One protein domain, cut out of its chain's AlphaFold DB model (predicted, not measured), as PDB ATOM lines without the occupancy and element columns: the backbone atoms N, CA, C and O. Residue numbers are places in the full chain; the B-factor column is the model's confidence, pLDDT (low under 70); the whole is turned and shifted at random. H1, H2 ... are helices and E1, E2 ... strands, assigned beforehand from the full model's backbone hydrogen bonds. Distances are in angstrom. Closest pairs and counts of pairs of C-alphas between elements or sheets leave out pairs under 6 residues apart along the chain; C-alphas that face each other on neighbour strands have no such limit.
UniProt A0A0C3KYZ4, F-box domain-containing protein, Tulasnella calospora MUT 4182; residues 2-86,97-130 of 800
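This is residues 2 to 86 and 97 to 130 of the 800 residues of the protein "F-box domain-containing protein" of Tulasnella calospora MUT 4182 (UniProt A0A0C3KYZ4). With little regular structure, the chain winds in stacked turns: parallel strands E1, E2, E3, E4 form one wall, and H2 and H3 lie side by side across from it. The 119 printed residues include three named helices and four strands, a mixed class. The whole is compact, radius of gyration of the C-alphas 13.9 A, spanning 41 by 32 by 24 A.

Find H1, residues 14 to 17, from C-alpha (-14.686, -45.171, -40.102); next come E1, 25 to 29, E2, 45 to 49, H2, 56 to 65, E3, 71 to 75, E4, 106 to 110, and H3, 114 to 123, ending at (-31.543, -47.000, -20.542).

Between E1 and E2, N 26 and O 45 are 3.0 A apart. H2 touches H3, C-alphas of Ala 56 and Phe 116 closest at 6.5 A; each only grazes the sheet. E2, H2, E3 form a strand-helix-strand unit, crossover right-handed. H2 and H3 have every O i to N i+4 pair within hydrogen-bond range.

Residues 87 to 96 are not printed, an 18.1 A gap. Link E1 to E2 is long. Residues 2 to 10, 14 and 78 to 86 have pLDDT under 70.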
ATOM      1  N   ASP A   2      -7.269 -38.814 -10.965       27.80
ATOM      2  CA  ASP A   2      -8.038 -38.332 -12.115       27.80
ATOM      3  C   ASP A   2      -7.100 -38.177 -13.309       27.80
ATOM      4  O   ASP A   2      -6.189 -37.349 -13.311       27.80
ATOM      5  N   TYR A   3      -7.290 -39.046 -14.294       33.66
ATOM      6  CA  TYR A   3      -6.523 -39.058 -15.525       33.66
ATOM      7  C   TYR A   3      -7.152 -38.048 -16.489       33.66
ATOM      8  O   TYR A   3      -7.949 -38.408 -17.356       33.66
ATOM      9  N   ASP A   4      -6.793 -36.773 -16.349       34.03
ATOM     10  CA  ASP A   4      -6.988 -35.790 -17.418       34.03
ATOM     11  C   ASP A   4      -5.995 -36.114 -18.544       34.03
ATOM     12  O   ASP A   4      -4.919 -35.526 -18.677       34.03
ATOM     13  N   GLY A   5      -6.336 -37.119 -19.359       42.41
ATOM     14  CA  GLY A   5      -5.619 -37.407 -20.597       42.41
ATOM     15  C   GLY A   5      -5.570 -36.144 -21.474       42.41
ATOM     16  O   GLY A   5      -6.570 -35.429 -21.567       42.41
ATOM     17  N   PRO A   6      -4.435 -35.821 -22.129       37.38
ATOM     18  CA  PRO A   6      -4.244 -34.514 -22.749       37.38
ATOM     19  C   PRO A   6      -5.283 -34.255 -23.849       37.38
ATOM     20  O   PRO A   6      -5.314 -34.943 -24.879       37.38
ATOM     21  N   ALA A   7      -6.113 -33.235 -23.614       39.38
ATOM     22  CA  ALA A   7      -7.215 -32.806 -24.464       39.38
ATOM     23  C   ALA A   7      -6.815 -32.712 -25.951       39.38
ATOM     24  O   ALA A   7      -5.817 -32.087 -26.316       39.38
ATOM     25  N   GLY A   8      -7.617 -33.351 -26.809       45.72
ATOM     26  CA  GLY A   8      -7.606 -33.162 -28.262       45.72
ATOM     27  C   GLY A   8      -7.161 -34.370 -29.080       45.72
ATOM     28  O   GLY A   8      -6.270 -34.191 -29.903       45.72
ATOM     29  N   GLN A   9      -7.673 -35.589 -28.831       53.00
ATOM     30  CA  GLN A   9      -7.470 -36.720 -29.751       53.00
ATOM     31  C   GLN A   9      -8.275 -36.564 -31.049       53.00
ATOM     32  O   GLN A   9      -9.485 -36.438 -30.958       53.00
ATOM     33  N   ASP A  10      -7.641 -36.550 -32.239       58.03
ATOM     34  CA  ASP A  10      -8.408 -36.617 -33.491       58.03
ATOM     35  C   ASP A  10      -8.890 -38.047 -33.688       58.03
ATOM     36  O   ASP A  10      -8.129 -39.011 -33.697       58.03
ATOM     37  N   GLU A  11     -10.187 -38.174 -33.825       73.81
ATOM     38  CA  GLU A  11     -10.872 -39.440 -33.788       73.81
ATOM     39  C   GLU A  11     -10.925 -40.078 -35.205       73.81
ATOM     40  O   GLU A  11     -11.063 -39.376 -36.213       73.81
ATOM     41  N   VAL A  12     -10.827 -41.410 -35.332       75.88
ATOM     42  CA  VAL A  12     -10.809 -42.112 -36.636       75.88
ATOM     43  C   VAL A  12     -12.201 -42.148 -37.263       75.88
ATOM     44  O   VAL A  12     -13.124 -42.765 -36.733       75.88
ATOM     45  N   VAL A  13     -12.343 -41.567 -38.452       81.69
ATOM     46  CA  VAL A  13     -13.591 -41.597 -39.227       81.69
ATOM     47  C   VAL A  13     -13.705 -42.922 -39.994       81.69
ATOM     48  O   VAL A  13     -13.161 -43.087 -41.090       81.69
ATOM     49  N   LEU A  14     -14.424 -43.894 -39.429       68.69
ATOM     50  CA  LEU A  14     -14.686 -45.171 -40.102       68.69
ATOM     51  C   LEU A  14     -15.619 -44.978 -41.308       68.69
ATOM     52  O   LEU A  14     -16.535 -44.161 -41.292       68.69
ATOM     53  N   PHE A  15     -15.373 -45.743 -42.377       81.31
ATOM     54  CA  PHE A  15     -16.145 -45.693 -43.629       81.31
ATOM     55  C   PHE A  15     -16.208 -44.301 -44.287       81.31
ATOM     56  O   PHE A  15     -17.106 -44.032 -45.082       81.31
ATOM     57  N   GLY A  16     -15.267 -43.404 -43.964       80.69
ATOM     58  CA  GLY A  16     -15.285 -42.023 -44.457       80.69
ATOM     59  C   GLY A  16     -16.524 -41.234 -44.015       80.69
ATOM     60  O   GLY A  16     -16.913 -40.300 -44.709       80.69
ATOM     61  N   GLY A  17     -17.178 -41.643 -42.920       81.56
ATOM     62  CA  GLY A  17     -18.426 -41.057 -42.426       81.56
ATOM     63  C   GLY A  17     -19.669 -41.515 -43.194       81.56
ATOM     64  O   GLY A  17     -20.775 -41.064 -42.912       81.56
ATOM     65  N   ALA A  18     -19.522 -42.409 -44.179       81.12
ATOM     66  CA  ALA A  18     -20.659 -42.956 -44.902       81.12
ATOM     67  C   ALA A  18     -21.403 -44.007 -44.048       81.12
ATOM     68  O   ALA A  18     -20.760 -44.818 -43.376       81.12
ATOM     69  N   PRO A  19     -22.748 -44.069 -44.112       85.56
ATOM     70  CA  PRO A  19     -23.520 -45.092 -43.413       85.56
ATOM     71  C   PRO A  19     -23.155 -46.512 -43.857       85.56
ATOM     72  O   PRO A  19     -23.234 -46.844 -45.042       85.56
ATOM     73  N   ALA A  20     -22.842 -47.392 -42.905       84.50
ATOM     74  CA  ALA A  20     -22.499 -48.791 -43.176       84.50
ATOM     75  C   ALA A  20     -23.701 -49.738 -42.978       84.50
ATOM     76  O   ALA A  20     -23.602 -50.753 -42.292       84.50
ATOM     77  N   ALA A  21     -24.851 -49.435 -43.592       82.69
ATOM     78  CA  ALA A  21     -26.133 -50.128 -43.350       82.69
ATOM     79  C   ALA A  21     -26.142 -51.648 -43.662       82.69
ATOM     80  O   ALA A  21     -27.009 -52.392 -43.197       82.69
ATOM     81  N   GLY A  22     -25.191 -52.128 -44.472       82.12
ATOM     82  CA  GLY A  22     -25.026 -53.554 -44.783       82.12
ATOM     83  C   GLY A  22     -24.263 -54.347 -43.716       82.12
ATOM     84  O   GLY A  22     -24.321 -55.578 -43.716       82.12
ATOM     85  N   LEU A  23     -23.556 -53.671 -42.807       84.12
ATOM     86  CA  LEU A  23     -22.747 -54.316 -41.780       84.12
ATOM     87  C   LEU A  23     -23.657 -54.934 -40.712       84.12
ATOM     88  O   LEU A  23     -24.554 -54.275 -40.195       84.12
ATOM     89  N   LYS A  24     -23.446 -56.215 -40.389       90.94
ATOM     90  CA  LYS A  24     -24.229 -56.928 -39.360       90.94
ATOM     91  C   LYS A  24     -23.459 -57.180 -38.078       90.94
ATOM     92  O   LYS A  24     -24.072 -57.228 -37.017       90.94
ATOM     93  N   HIS A  25     -22.143 -57.318 -38.158       92.69
ATOM     94  CA  HIS A  25     -21.297 -57.587 -37.004       92.69
ATOM     95  C   HIS A  25     -20.120 -56.626 -37.025       92.69
ATOM     96  O   HIS A  25     -19.476 -56.471 -38.064       92.69
ATOM     97  N   ILE A  26     -19.828 -56.018 -35.883       90.81
ATOM     98  CA  ILE A  26     -18.650 -55.177 -35.724       90.81
ATOM     99  C   ILE A  26     -17.982 -55.473 -34.383       90.81
ATOM    100  O   ILE A  26     -18.647 -55.565 -33.350       90.81
ATOM    101  N   LYS A  27     -16.659 -55.650 -34.424       93.06
ATOM    102  CA  LYS A  27     -15.798 -55.740 -33.248       93.06
ATOM    103  C   LYS A  27     -14.713 -54.677 -33.361       93.06
ATOM    104  O   LYS A  27     -13.975 -54.668 -34.344       93.06
ATOM    105  N   LEU A  28     -14.636 -53.807 -32.368       88.38
ATOM    106  CA  LEU A  28     -13.669 -52.722 -32.273       88.38
ATOM    107  C   LEU A  28     -12.870 -52.937 -30.989       88.38
ATOM    108  O   LEU A  28     -13.471 -53.129 -29.935       88.38
ATOM    109  N   VAL A  29     -11.539 -52.950 -31.100       89.19
ATOM    110  CA  VAL A  29     -10.627 -53.173 -29.968       89.19
ATOM    111  C   VAL A  29      -9.531 -52.125 -29.987       89.19
ATOM    112  O   VAL A  29      -8.768 -52.097 -30.955       89.19
ATOM    113  N   ASN A  30      -9.444 -51.299 -28.944       85.25
ATOM    114  CA  ASN A  30      -8.401 -50.281 -28.800       85.25
ATOM    115  C   ASN A  30      -8.256 -49.381 -30.048       85.25
ATOM    116  O   ASN A  30      -7.172 -49.229 -30.620       85.25
ATOM    117  N   VAL A  31      -9.388 -48.843 -30.529       78.00
ATOM    118  CA  VAL A  31      -9.452 -47.942 -31.695       78.00
ATOM    119  C   VAL A  31     -10.100 -46.615 -31.283       78.00
ATOM    120  O   VAL A  31     -11.261 -46.641 -30.884       78.00
ATOM    121  N   PRO A  32      -9.417 -45.462 -31.411       80.12
ATOM    122  CA  PRO A  32     -10.015 -44.152 -31.148       80.12
ATOM    123  C   PRO A  32     -10.888 -43.749 -32.340       80.12
ATOM    124  O   PRO A  32     -10.365 -43.467 -33.414       80.12
ATOM    125  N   ILE A  33     -12.212 -43.779 -32.201       82.44
ATOM    126  CA  ILE A  33     -13.162 -43.604 -33.314       82.44
ATOM    127  C   ILE A  33     -13.862 -42.260 -33.212       82.44
ATOM    128  O   ILE A  33     -14.258 -41.862 -32.124       82.44
ATOM    129  N   ASN A  34     -14.063 -41.593 -34.354       88.06
ATOM    130  CA  ASN A  34     -14.919 -40.418 -34.437       88.06
ATOM    131  C   ASN A  34     -16.364 -40.874 -34.395       88.06
ATOM    132  O   ASN A  34     -16.970 -41.179 -35.429       88.06
ATOM    133  N   TRP A  35     -16.895 -40.973 -33.188       87.25
ATOM    134  CA  TRP A  35     -18.229 -41.491 -32.955       87.25
ATOM    135  C   TRP A  35     -19.309 -40.618 -33.589       87.25
ATOM    136  O   TRP A  35     -20.287 -41.157 -34.103       87.25
ATOM    137  N   ALA A  36     -19.098 -39.298 -33.654       86.94
ATOM    138  CA  ALA A  36     -20.011 -38.379 -34.330       86.94
ATOM    139  C   ALA A  36     -20.157 -38.687 -35.833       86.94
ATOM    140  O   ALA A  36     -21.221 -38.466 -36.411       86.94
ATOM    141  N   SER A  37     -19.112 -39.230 -36.462       85.25
ATOM    142  CA  SER A  37     -19.121 -39.659 -37.867       85.25
ATOM    143  C   SER A  37     -19.571 -41.112 -38.079       85.25
ATOM    144  O   SER A  37     -19.786 -41.544 -39.216       85.25
ATOM    145  N   LEU A  38     -19.679 -41.896 -37.003       87.75
ATOM    146  CA  LEU A  38     -19.943 -43.323 -37.087       87.75
ATOM    147  C   LEU A  38     -21.448 -43.593 -37.213       87.75
ATOM    148  O   LEU A  38     -22.190 -43.623 -36.235       87.75
ATOM    149  N   HIS A  39     -21.891 -43.876 -38.436       88.94
ATOM    150  CA  HIS A  39     -23.280 -44.231 -38.731       88.94
ATOM    151  C   HIS A  39     -23.430 -45.740 -38.964       88.94
ATOM    152  O   HIS A  39     -23.317 -46.233 -40.093       88.94
ATOM    153  N   LEU A  40     -23.690 -46.485 -37.885       90.81
ATOM    154  CA  LEU A  40     -23.942 -47.929 -37.926       90.81
ATOM    155  C   LEU A  40     -25.403 -48.221 -37.613       90.81
ATOM    156  O   LEU A  40     -25.898 -47.867 -36.549       90.81
ATOM    157  N   SER A  41     -26.077 -48.929 -38.514       92.94
ATOM    158  CA  SER A  41     -27.464 -49.330 -38.317       92.94
ATOM    159  C   SER A  41     -27.699 -50.787 -38.677       92.94
ATOM    160  O   SER A  41     -27.007 -51.381 -39.505       92.94
ATOM    161  N   GLY A  42     -28.702 -51.381 -38.031       91.75
ATOM    162  CA  GLY A  42     -29.114 -52.756 -38.304       91.75
ATOM    163  C   GLY A  42     -28.064 -53.819 -37.962       91.75
ATOM    164  O   GLY A  42     -28.086 -54.887 -38.592       91.75
ATOM    165  N   LEU A  43     -27.180 -53.537 -36.995       95.62
ATOM    166  CA  LEU A  43     -26.255 -54.516 -36.423       95.62
ATOM    167  C   LEU A  43     -27.020 -55.615 -35.672       95.62
ATOM    168  O   LEU A  43     -28.049 -55.360 -35.053       95.62
ATOM    169  N   LYS A  44     -26.471 -56.830 -35.716       94.94
ATOM    170  CA  LYS A  44     -26.821 -57.977 -34.867       94.94
ATOM    171  C   LYS A  44     -25.809 -58.185 -33.740       94.94
ATOM    172  O   LYS A  44     -26.177 -58.671 -32.679       94.94
ATOM    173  N   LEU A  45     -24.548 -57.812 -33.964       95.94
ATOM    174  CA  LEU A  45     -23.478 -57.898 -32.971       95.94
ATOM    175  C   LEU A  45     -22.700 -56.585 -32.930       95.94
ATOM    176  O   LEU A  45     -22.149 -56.164 -33.952       95.94
ATOM    177  N   LEU A  46     -22.623 -55.998 -31.738       95.81
ATOM    178  CA  LEU A  46     -21.763 -54.864 -31.415       95.81
ATOM    179  C   LEU A  46     -20.825 -55.268 -30.276       95.81
ATOM    180  O   LEU A  46     -21.284 -55.614 -29.191       95.81
ATOM    181  N   HIS A  47     -19.521 -55.245 -30.545       94.56
ATOM    182  CA  HIS A  47     -18.478 -55.540 -29.569       94.56
ATOM    183  C   HIS A  47     -17.483 -54.380 -29.530       94.56
ATOM    184  O   HIS A  47     -16.775 -54.146 -30.511       94.56
ATOM    185  N   LEU A  48     -17.441 -53.669 -28.407       94.00
ATOM    186  CA  LEU A  48     -16.501 -52.588 -28.127       94.00
ATOM    187  C   LEU A  48     -15.612 -53.008 -26.957       94.00
ATOM    188  O   LEU A  48     -16.135 -53.336 -25.900       94.00
ATOM    189  N   GLU A  49     -14.300 -53.022 -27.159       93.06
ATOM    190  CA  GLU A  49     -13.314 -53.484 -26.177       93.06
ATOM    191  C   GLU A  49     -12.166 -52.473 -26.094       93.06
ATOM    192  O   GLU A  49     -11.605 -52.081 -27.120       93.06
ATOM    193  N   GLN A  50     -11.816 -52.027 -24.889       87.81
ATOM    194  CA  GLN A  50     -10.698 -51.106 -24.652       87.81
ATOM    195  C   GLN A  50     -10.785 -49.818 -25.486       87.81
ATOM    196  O   GLN A  50      -9.777 -49.335 -26.001       87.81
ATOM    197  N   ILE A  51     -11.991 -49.276 -25.699       86.50
ATOM    198  CA  ILE A  51     -12.146 -48.065 -26.511       86.50
ATOM    199  C   ILE A  51     -12.004 -46.817 -25.645       86.50
ATOM    200  O   ILE A  51     -12.871 -46.509 -24.825       86.50
ATOM    201  N   ALA A  52     -10.918 -46.082 -25.873       80.00
ATOM    202  CA  ALA A  52     -10.716 -44.767 -25.288       80.00
ATOM    203  C   ALA A  52     -11.772 -43.769 -25.801       80.00
ATOM    204  O   ALA A  52     -12.165 -43.807 -26.969       80.00
ATOM    205  N   SER A  53     -12.205 -42.863 -24.921       78.56
ATOM    206  CA  SER A  53     -12.974 -41.658 -25.276       78.56
ATOM    207  C   SER A  53     -14.373 -41.866 -25.872       78.56
ATOM    208  O   SER A  53     -14.916 -40.934 -26.450       78.56
ATOM    209  N   VAL A  54     -14.996 -43.041 -25.716       86.94
ATOM    210  CA  VAL A  54     -16.418 -43.196 -26.064       86.94
ATOM    211  C   VAL A  54     -17.310 -42.659 -24.955       86.94
ATOM    212  O   VAL A  54     -17.242 -43.107 -23.811       86.94
ATOM    213  N   SER A  55     -18.169 -41.704 -25.292       88.69
ATOM    214  CA  SER A  55     -19.179 -41.196 -24.375       88.69
ATOM    215  C   SER A  55     -20.371 -42.147 -24.275       88.69
ATOM    216  O   SER A  55     -20.694 -42.917 -25.187       88.69
ATOM    217  N   ALA A  56     -21.099 -42.041 -23.166       86.94
ATOM    218  CA  ALA A  56     -22.319 -42.808 -22.965       86.94
ATOM    219  C   ALA A  56     -23.359 -42.557 -24.067       86.94
ATOM    220  O   ALA A  56     -24.010 -43.488 -24.545       86.94
ATOM    221  N   MET A  57     -23.471 -41.304 -24.512       87.69
ATOM    222  CA  MET A  57     -24.422 -40.887 -25.539       87.69
ATOM    223  C   MET A  57     -24.102 -41.472 -26.913       87.69
ATOM    224  O   MET A  57     -25.018 -41.817 -27.658       87.69
ATOM    225  N   GLU A  58     -22.826 -41.647 -27.243       92.00
ATOM    226  CA  GLU A  58     -22.406 -42.267 -28.502       92.00
ATOM    227  C   GLU A  58     -22.718 -43.761 -28.525       92.00
ATOM    228  O   GLU A  58     -23.263 -44.263 -29.511       92.00
ATOM    229  N   VAL A  59     -22.477 -44.468 -27.412       92.88
ATOM    230  CA  VAL A  59     -22.908 -45.869 -27.276       92.88
ATOM    231  C   VAL A  59     -24.425 -45.975 -27.429       92.88
ATOM    232  O   VAL A  59     -24.912 -46.807 -28.195       92.88
ATOM    233  N   ILE A  60     -25.185 -45.097 -26.769       92.94
ATOM    234  CA  ILE A  60     -26.649 -45.043 -26.881       92.94
ATOM    235  C   ILE A  60     -27.101 -44.767 -28.313       92.94
ATOM    236  O   ILE A  60     -28.028 -45.424 -28.793       92.94
ATOM    237  N   ALA A  61     -26.449 -43.847 -29.023       92.94
ATOM    238  CA  ALA A  61     -26.769 -43.543 -30.410       92.94
ATOM    239  C   ALA A  61     -26.586 -44.778 -31.306       92.94
ATOM    240  O   ALA A  61     -27.483 -45.103 -32.087       92.94
ATOM    241  N   LEU A  62     -25.483 -45.516 -31.153       93.75
ATOM    242  CA  LEU A  62     -25.219 -46.742 -31.917       93.75
ATOM    243  C   LEU A  62     -26.219 -47.852 -31.614       93.75
ATOM    244  O   LEU A  62     -26.724 -48.516 -32.524       93.75
ATOM    245  N   VAL A  63     -26.519 -48.037 -30.331       95.31
ATOM    246  CA  VAL A  63     -27.494 -49.021 -29.863       95.31
ATOM    247  C   VAL A  63     -28.891 -48.682 -30.399       95.31
ATOM    248  O   VAL A  63     -29.574 -49.556 -30.932       95.31
ATOM    249  N   THR A  64     -29.287 -47.408 -30.367       94.31
ATOM    250  CA  THR A  64     -30.583 -46.928 -30.881       94.31
ATOM    251  C   THR A  64     -30.690 -47.072 -32.401       94.31
ATOM    252  O   THR A  64     -31.749 -47.422 -32.920       94.31
ATOM    253  N   GLN A  65     -29.594 -46.869 -33.137       94.75
ATOM    254  CA  GLN A  65     -29.549 -47.092 -34.588       94.75
ATOM    255  C   GLN A  65     -29.582 -48.589 -34.964       94.75
ATOM    256  O   GLN A  65     -29.824 -48.942 -36.124       94.75
ATOM    257  N   SER A  66     -29.381 -49.490 -33.997       96.12
ATOM    258  CA  SER A  66     -29.271 -50.936 -34.205       96.12
ATOM    259  C   SER A  66     -30.248 -51.742 -33.338       96.12
ATOM    260  O   SER A  66     -29.862 -52.646 -32.607       96.12
ATOM    261  N   LEU A  67     -31.552 -51.496 -33.488       96.38
ATOM    262  CA  LEU A  67     -32.603 -52.195 -32.719       96.38
ATOM    263  C   LEU A  67     -32.670 -53.725 -32.942       96.38
ATOM    264  O   LEU A  67     -33.328 -54.431 -32.180       96.38
ATOM    265  N   ASN A  68     -31.979 -54.243 -33.964       95.81
ATOM    266  CA  ASN A  68     -31.866 -55.677 -34.268       95.81
ATOM    267  C   ASN A  68     -30.678 -56.364 -33.569       95.81
ATOM    268  O   ASN A  68     -30.325 -57.484 -33.944       95.81
ATOM    269  N   LEU A  69     -30.033 -55.699 -32.604       97.25
ATOM    270  CA  LEU A  69     -28.918 -56.274 -31.857       97.25
ATOM    271  C   LEU A  69     -29.362 -57.539 -31.119       97.25
ATOM    272  O   LEU A  69     -30.306 -57.513 -30.340       97.25
ATOM    273  N   GLU A  70     -28.638 -58.630 -31.359       96.06
ATOM    274  CA  GLU A  70     -28.756 -59.907 -30.654       96.06
ATOM    275  C   GLU A  70     -27.686 -60.026 -29.557       96.06
ATOM    276  O   GLU A  70     -27.934 -60.623 -28.506       96.06
ATOM    277  N   ILE A  71     -26.505 -59.433 -29.783       94.25
ATOM    278  CA  ILE A  71     -25.359 -59.455 -28.867       94.25
ATOM    279  C   ILE A  71     -24.786 -58.041 -28.716       94.25
ATOM    280  O   ILE A  71     -24.371 -57.428 -29.703       94.25
ATOM    281  N   LEU A  72     -24.710 -57.567 -27.473       96.62
ATOM    282  CA  LEU A  72     -24.038 -56.325 -27.094       96.62
ATOM    283  C   LEU A  72     -22.939 -56.643 -26.077       96.62
ATOM    284  O   LEU A  72     -23.232 -57.129 -24.985       96.62
ATOM    285  N   HIS A  73     -21.687 -56.383 -26.450       96.12
ATOM    286  CA  HIS A  73     -20.521 -56.554 -25.590       96.12
ATOM    287  C   HIS A  73     -19.760 -55.235 -25.479       96.12
ATOM    288  O   HIS A  73     -19.300 -54.702 -26.489       96.12
ATOM    289  N   LEU A  74     -19.655 -54.719 -24.261       95.75
ATOM    290  CA  LEU A  74     -18.928 -53.503 -23.925       95.75
ATOM    291  C   LEU A  74     -17.898 -53.856 -22.856       95.75
ATOM    292  O   LEU A  74     -18.283 -54.397 -21.826       95.75
ATOM    293  N   ASP A  75     -16.629 -53.574 -23.120       93.69
ATOM    294  CA  ASP A  75     -15.500 -53.951 -22.273       93.69
ATOM    295  C   ASP A  75     -14.491 -52.793 -22.203       93.69
ATOM    296  O   ASP A  75     -14.083 -52.266 -23.243       93.69
ATOM    297  N   SER A  76     -14.093 -52.383 -20.996       88.75
ATOM    298  CA  SER A  76     -12.982 -51.450 -20.759       88.75
ATOM    299  C   SER A  76     -13.114 -50.116 -21.514       88.75
ATOM    300  O   SER A  76     -12.206 -49.674 -22.222       88.75
ATOM    301  N   LEU A  77     -14.270 -49.455 -21.428       87.12
ATOM    302  CA  LEU A  77     -14.534 -48.202 -22.153       87.12
ATOM    303  C   LEU A  77     -13.953 -46.993 -21.398       87.12
ATOM    304  O   LEU A  77     -14.669 -46.252 -20.722       87.12
ATOM    305  N   GLY A  78     -12.630 -46.821 -21.527       64.69
ATOM    306  CA  GLY A  78     -11.748 -45.938 -20.743       64.69
ATOM    307  C   GLY A  78     -11.943 -44.421 -20.883       64.69
ATOM    308  O   GLY A  78     -11.002 -43.664 -20.685       64.69
ATOM    309  N   GLY A  79     -13.136 -43.952 -21.245       57.50
ATOM    310  CA  GLY A  79     -13.456 -42.523 -21.342       57.50
ATOM    311  C   GLY A  79     -14.923 -42.175 -21.100       57.50
ATOM    312  O   GLY A  79     -15.275 -41.001 -21.154       57.50
ATOM    313  N   ALA A  80     -15.781 -43.151 -20.784       55.00
ATOM    314  CA  ALA A  80     -17.189 -42.910 -20.467       55.00
ATOM    315  C   ALA A  80     -17.372 -42.361 -19.036       55.00
ATOM    316  O   ALA A  80     -18.261 -42.778 -18.289       55.00
ATOM    317  N   VAL A  81     -16.509 -41.436 -18.619       52.97
ATOM    318  CA  VAL A  81     -16.745 -40.644 -17.420       52.97
ATOM    319  C   VAL A  81     -17.788 -39.613 -17.823       52.97
ATOM    320  O   VAL A  81     -17.484 -38.620 -18.479       52.97
ATOM    321  N   LEU A  82     -19.049 -39.868 -17.469       54.94
ATOM    322  CA  LEU A  82     -20.015 -38.784 -17.312       54.94
ATOM    323  C   LEU A  82     -19.307 -37.735 -16.449       54.94
ATOM    324  O   LEU A  82     -18.876 -38.075 -15.344       54.94
ATOM    325  N   SER A  83     -19.105 -36.521 -16.966       55.44
ATOM    326  CA  SER A  83     -18.394 -35.468 -16.236       55.44
ATOM    327  C   SER A  83     -18.963 -35.411 -14.818       55.44
ATOM    328  O   SER A  83     -20.181 -35.497 -14.643       55.44
ATOM    329  N   THR A  84     -18.129 -35.322 -13.787       55.84
ATOM    330  CA  THR A  84     -18.584 -35.328 -12.383       55.84
ATOM    331  C   THR A  84     -19.671 -34.270 -12.120       55.84
ATOM    332  O   THR A  84     -20.591 -34.520 -11.342       55.84
ATOM    333  N   GLU A  85     -19.668 -33.159 -12.867       57.03
ATOM    334  CA  GLU A  85     -20.735 -32.144 -12.867       57.03
ATOM    335  C   GLU A  85     -22.052 -32.572 -13.557       57.03
ATOM    336  O   GLU A  85     -23.125 -32.099 -13.180       57.03
ATOM    337  N   GLN A  86     -22.012 -33.485 -14.534       54.03
ATOM    338  CA  GLN A  86     -23.190 -34.037 -15.221       54.03
ATOM    339  C   GLN A  86     -23.828 -35.213 -14.462       54.03
ATOM    340  O   GLN A  86     -25.050 -35.320 -14.436       54.03
ATOM    341  N   SER A  97     -38.079 -42.705 -22.700       83.06
ATOM    342  CA  SER A  97     -36.868 -42.577 -23.530       83.06
ATOM    343  C   SER A  97     -35.977 -43.822 -23.517       83.06
ATOM    344  O   SER A  97     -34.832 -43.770 -23.964       83.06
ATOM    345  N   ARG A  98     -36.466 -44.941 -22.973       89.38
ATOM    346  CA  ARG A  98     -35.706 -46.194 -22.897       89.38
ATOM    347  C   ARG A  98     -35.613 -46.878 -24.261       89.38
ATOM    348  O   ARG A  98     -36.590 -46.969 -25.003       89.38
ATOM    349  N   ILE A  99     -34.443 -47.427 -24.560       92.62
ATOM    350  CA  ILE A  99     -34.159 -48.131 -25.808       92.62
ATOM    351  C   ILE A  99     -34.704 -49.554 -25.711       92.62
ATOM    352  O   ILE A  99     -34.252 -50.358 -24.894       92.62
ATOM    353  N   GLN A 100     -35.659 -49.883 -26.576       93.81
ATOM    354  CA  GLN A 100     -36.178 -51.242 -26.696       93.81
ATOM    355  C   GLN A 100     -35.318 -52.060 -27.663       93.81
ATOM    356  O   GLN A 100     -35.384 -51.882 -28.877       93.81
ATOM    357  N   LEU A 101     -34.539 -52.993 -27.123       94.38
ATOM    358  CA  LEU A 101     -33.748 -53.957 -27.887       94.38
ATOM    359  C   LEU A 101     -34.449 -55.316 -27.868       94.38
ATOM    360  O   LEU A 101     -34.052 -56.235 -27.156       94.38
ATOM    361  N   THR A 102     -35.532 -55.443 -28.638       93.56
ATOM    362  CA  THR A 102     -36.432 -56.613 -28.605       93.56
ATOM    363  C   THR A 102     -35.738 -57.937 -28.934       93.56
ATOM    364  O   THR A 102     -36.217 -58.982 -28.506       93.56
ATOM    365  N   PHE A 103     -34.627 -57.898 -29.672       93.06
ATOM    366  CA  PHE A 103     -33.884 -59.082 -30.110       93.06
ATOM    367  C   PHE A 103     -32.628 -59.370 -29.286       93.06
ATOM    368  O   PHE A 103     -31.949 -60.353 -29.572       93.06
ATOM    369  N   LEU A 104     -32.299 -58.550 -28.280       95.00
ATOM    370  CA  LEU A 104     -31.042 -58.692 -27.551       95.00
ATOM    371  C   LEU A 104     -31.087 -59.927 -26.650       95.00
ATOM    372  O   LEU A 104     -31.762 -59.930 -25.627       95.00
ATOM    373  N   ILE A 105     -30.324 -60.955 -27.019       91.94
ATOM    374  CA  ILE A 105     -30.237 -62.240 -26.316       91.94
ATOM    375  C   ILE A 105     -29.133 -62.202 -25.253       91.94
ATOM    376  O   ILE A 105     -29.293 -62.806 -24.189       91.94
ATOM    377  N   ARG A 106     -28.018 -61.510 -25.526       91.69
ATOM    378  CA  ARG A 106     -26.849 -61.444 -24.638       91.69
ATOM    379  C   ARG A 106     -26.358 -60.012 -24.453       91.69
ATOM    380  O   ARG A 106     -26.046 -59.338 -25.434       91.69
ATOM    381  N   LEU A 107     -26.227 -59.607 -23.193       95.06
ATOM    382  CA  LEU A 107     -25.621 -58.351 -22.766       95.06
ATOM    383  C   LEU A 107     -24.405 -58.650 -21.884       95.06
ATOM    384  O   LEU A 107     -24.547 -59.306 -20.854       95.06
ATOM    385  N   THR A 108     -23.227 -58.179 -22.287       93.75
ATOM    386  CA  THR A 108     -21.977 -58.323 -21.528       93.75
ATOM    387  C   THR A 108     -21.373 -56.941 -21.298       93.75
ATOM    388  O   THR A 108     -21.127 -56.217 -22.261       93.75
ATOM    389  N   LEU A 109     -21.175 -56.578 -20.032       94.25
ATOM    390  CA  LEU A 109     -20.702 -55.270 -19.580       94.25
ATOM    391  C   LEU A 109     -19.490 -55.479 -18.670       94.25
ATOM    392  O   LEU A 109     -19.666 -55.920 -17.533       94.25
ATOM    393  N   ARG A 110     -18.285 -55.196 -19.170       90.94
ATOM    394  CA  ARG A 110     -17.020 -55.422 -18.464       90.94
ATOM    395  C   ARG A 110     -16.228 -54.143 -18.253       90.94
ATOM    396  O   ARG A 110     -16.193 -53.315 -19.161       90.94
ATOM    397  N   ASP A 111     -15.607 -53.993 -17.089       87.88
ATOM    398  CA  ASP A 111     -14.668 -52.911 -16.770       87.88
ATOM    399  C   ASP A 111     -15.183 -51.523 -17.203       87.88
ATOM    400  O   ASP A 111     -14.480 -50.697 -17.790       87.88
ATOM    401  N   LEU A 112     -16.478 -51.282 -16.979       88.00
ATOM    402  CA  LEU A 112     -17.144 -50.021 -17.261       88.00
ATOM    403  C   LEU A 112     -17.145 -49.156 -16.007       88.00
ATOM    404  O   LEU A 112     -17.471 -49.601 -14.906       88.00
ATOM    405  N   HIS A 113     -16.886 -47.864 -16.192       87.19
ATOM    406  CA  HIS A 113     -17.021 -46.906 -15.106       87.19
ATOM    407  C   HIS A 113     -18.447 -46.929 -14.533       87.19
ATOM    408  O   HIS A 113     -19.445 -46.968 -15.262       87.19
ATOM    409  N   LEU A 114     -18.562 -46.895 -13.207       83.69
ATOM    410  CA  LEU A 114     -19.794 -47.305 -12.551       83.69
ATOM    411  C   LEU A 114     -21.045 -46.450 -12.871       83.69
ATOM    412  O   LEU A 114     -22.120 -47.015 -13.107       83.69
ATOM    413  N   PRO A 115     -20.967 -45.107 -12.907       84.06
ATOM    414  CA  PRO A 115     -22.039 -44.259 -13.425       84.06
ATOM    415  C   PRO A 115     -22.512 -44.657 -14.827       84.06
ATOM    416  O   PRO A 115     -23.715 -44.674 -15.087       84.06
ATOM    417  N   PHE A 116     -21.588 -45.030 -15.713       86.19
ATOM    418  CA  PHE A 116     -21.927 -45.427 -17.074       86.19
ATOM    419  C   PHE A 116     -22.624 -46.789 -17.117       86.19
ATOM    420  O   PHE A 116     -23.642 -46.937 -17.795       86.19
ATOM    421  N   LEU A 117     -22.154 -47.751 -16.319       87.25
ATOM    422  CA  LEU A 117     -22.843 -49.026 -16.119       87.25
ATOM    423  C   LEU A 117     -24.292 -48.811 -15.647       87.25
ATOM    424  O   LEU A 117     -25.226 -49.344 -16.249       87.25
ATOM    425  N   LYS A 118     -24.499 -47.986 -14.609       84.50
ATOM    426  CA  LYS A 118     -25.838 -47.639 -14.086       84.50
ATOM    427  C   LYS A 118     -26.729 -47.018 -15.163       84.50
ATOM    428  O   LYS A 118     -27.905 -47.371 -15.269       84.50
ATOM    429  N   PHE A 119     -26.173 -46.104 -15.953       85.44
ATOM    430  CA  PHE A 119     -26.877 -45.437 -17.040       85.44
ATOM    431  C   PHE A 119     -27.292 -46.412 -18.151       85.44
ATOM    432  O   PHE A 119     -28.460 -46.444 -18.526       85.44
ATOM    433  N   LEU A 120     -26.384 -47.264 -18.635       88.38
ATOM    434  CA  LEU A 120     -26.708 -48.255 -19.667       88.38
ATOM    435  C   LEU A 120     -27.784 -49.232 -19.208       88.38
ATOM    436  O   LEU A 120     -28.725 -49.517 -19.952       88.38
ATOM    437  N   LEU A 121     -27.654 -49.725 -17.974       86.81
ATOM    438  CA  LEU A 121     -28.639 -50.627 -17.398       86.81
ATOM    439  C   LEU A 121     -30.007 -49.941 -17.326       86.81
ATOM    440  O   LEU A 121     -30.978 -50.548 -17.768       86.81
ATOM    441  N   SER A 122     -30.083 -48.676 -16.886       84.00
ATOM    442  CA  SER A 122     -31.334 -47.898 -16.807       84.00
ATOM    443  C   SER A 122     -31.953 -47.542 -18.167       84.00
ATOM    444  O   SER A 122     -33.181 -47.434 -18.278       84.00
ATOM    445  N   ALA A 123     -31.126 -47.404 -19.205       88.06
ATOM    446  CA  ALA A 123     -31.543 -47.000 -20.542       88.06
ATOM    447  C   ALA A 123     -32.058 -48.157 -21.416       88.06
ATOM    448  O   ALA A 123     -32.864 -47.913 -22.314       88.06
ATOM    449  N   ILE A 124     -31.625 -49.400 -21.186       89.88
ATOM    450  CA  ILE A 124     -31.944 -50.542 -22.058       89.88
ATOM    451  C   ILE A 124     -33.127 -51.358 -21.513       89.88
ATOM    452  O   ILE A 124     -33.172 -51.732 -20.342       89.88
ATOM    453  N   ILE A 125     -34.068 -51.705 -22.397       89.56
ATOM    454  CA  ILE A 125     -35.103 -52.722 -22.178       89.56
ATOM    455  C   ILE A 125     -34.893 -53.839 -23.203       89.56
ATOM    456  O   ILE A 125     -35.042 -53.612 -24.402       89.56
ATOM    457  N   SER A 126     -34.618 -55.060 -22.739       89.88
ATOM    458  CA  SER A 126     -34.582 -56.246 -23.603       89.88
ATOM    459  C   SER A 126     -35.495 -57.358 -23.065       89.88
ATOM    460  O   SER A 126     -35.100 -58.090 -22.157       89.88
ATOM    461  N   PRO A 127     -36.714 -57.530 -23.613       85.25
ATOM    462  CA  PRO A 127     -37.635 -58.579 -23.174       85.25
ATOM    463  C   PRO A 127     -37.173 -59.997 -23.542       85.25
ATOM    464  O   PRO A 127     -37.692 -60.959 -22.986       85.25
ATOM    465  N   GLN A 128     -36.231 -60.144 -24.483       85.06
ATOM    466  CA  GLN A 128     -35.689 -61.442 -24.905       85.06
ATOM    467  C   GLN A 128     -34.299 -61.732 -24.332       85.06
ATOM    468  O   GLN A 128     -33.669 -62.708 -24.747       85.06
ATOM    469  N   LEU A 129     -33.821 -60.912 -23.389       87.50
ATOM    470  CA  LEU A 129     -32.533 -61.136 -22.752       87.50
ATOM    471  C   LEU A 129     -32.519 -62.522 -22.112       87.50
ATOM    472  O   LEU A 129     -33.432 -62.871 -21.370       87.50
ATOM    473  N   ARG A 130     -31.496 -63.316 -22.428       82.31
ATOM    474  CA  ARG A 130     -31.265 -64.642 -21.837       82.31
ATOM    475  C   ARG A 130     -29.986 -64.685 -21.023       82.31
ATOM    476  O   ARG A 130     -29.897 -65.494 -20.111       82.31
TER     477      ARG A 130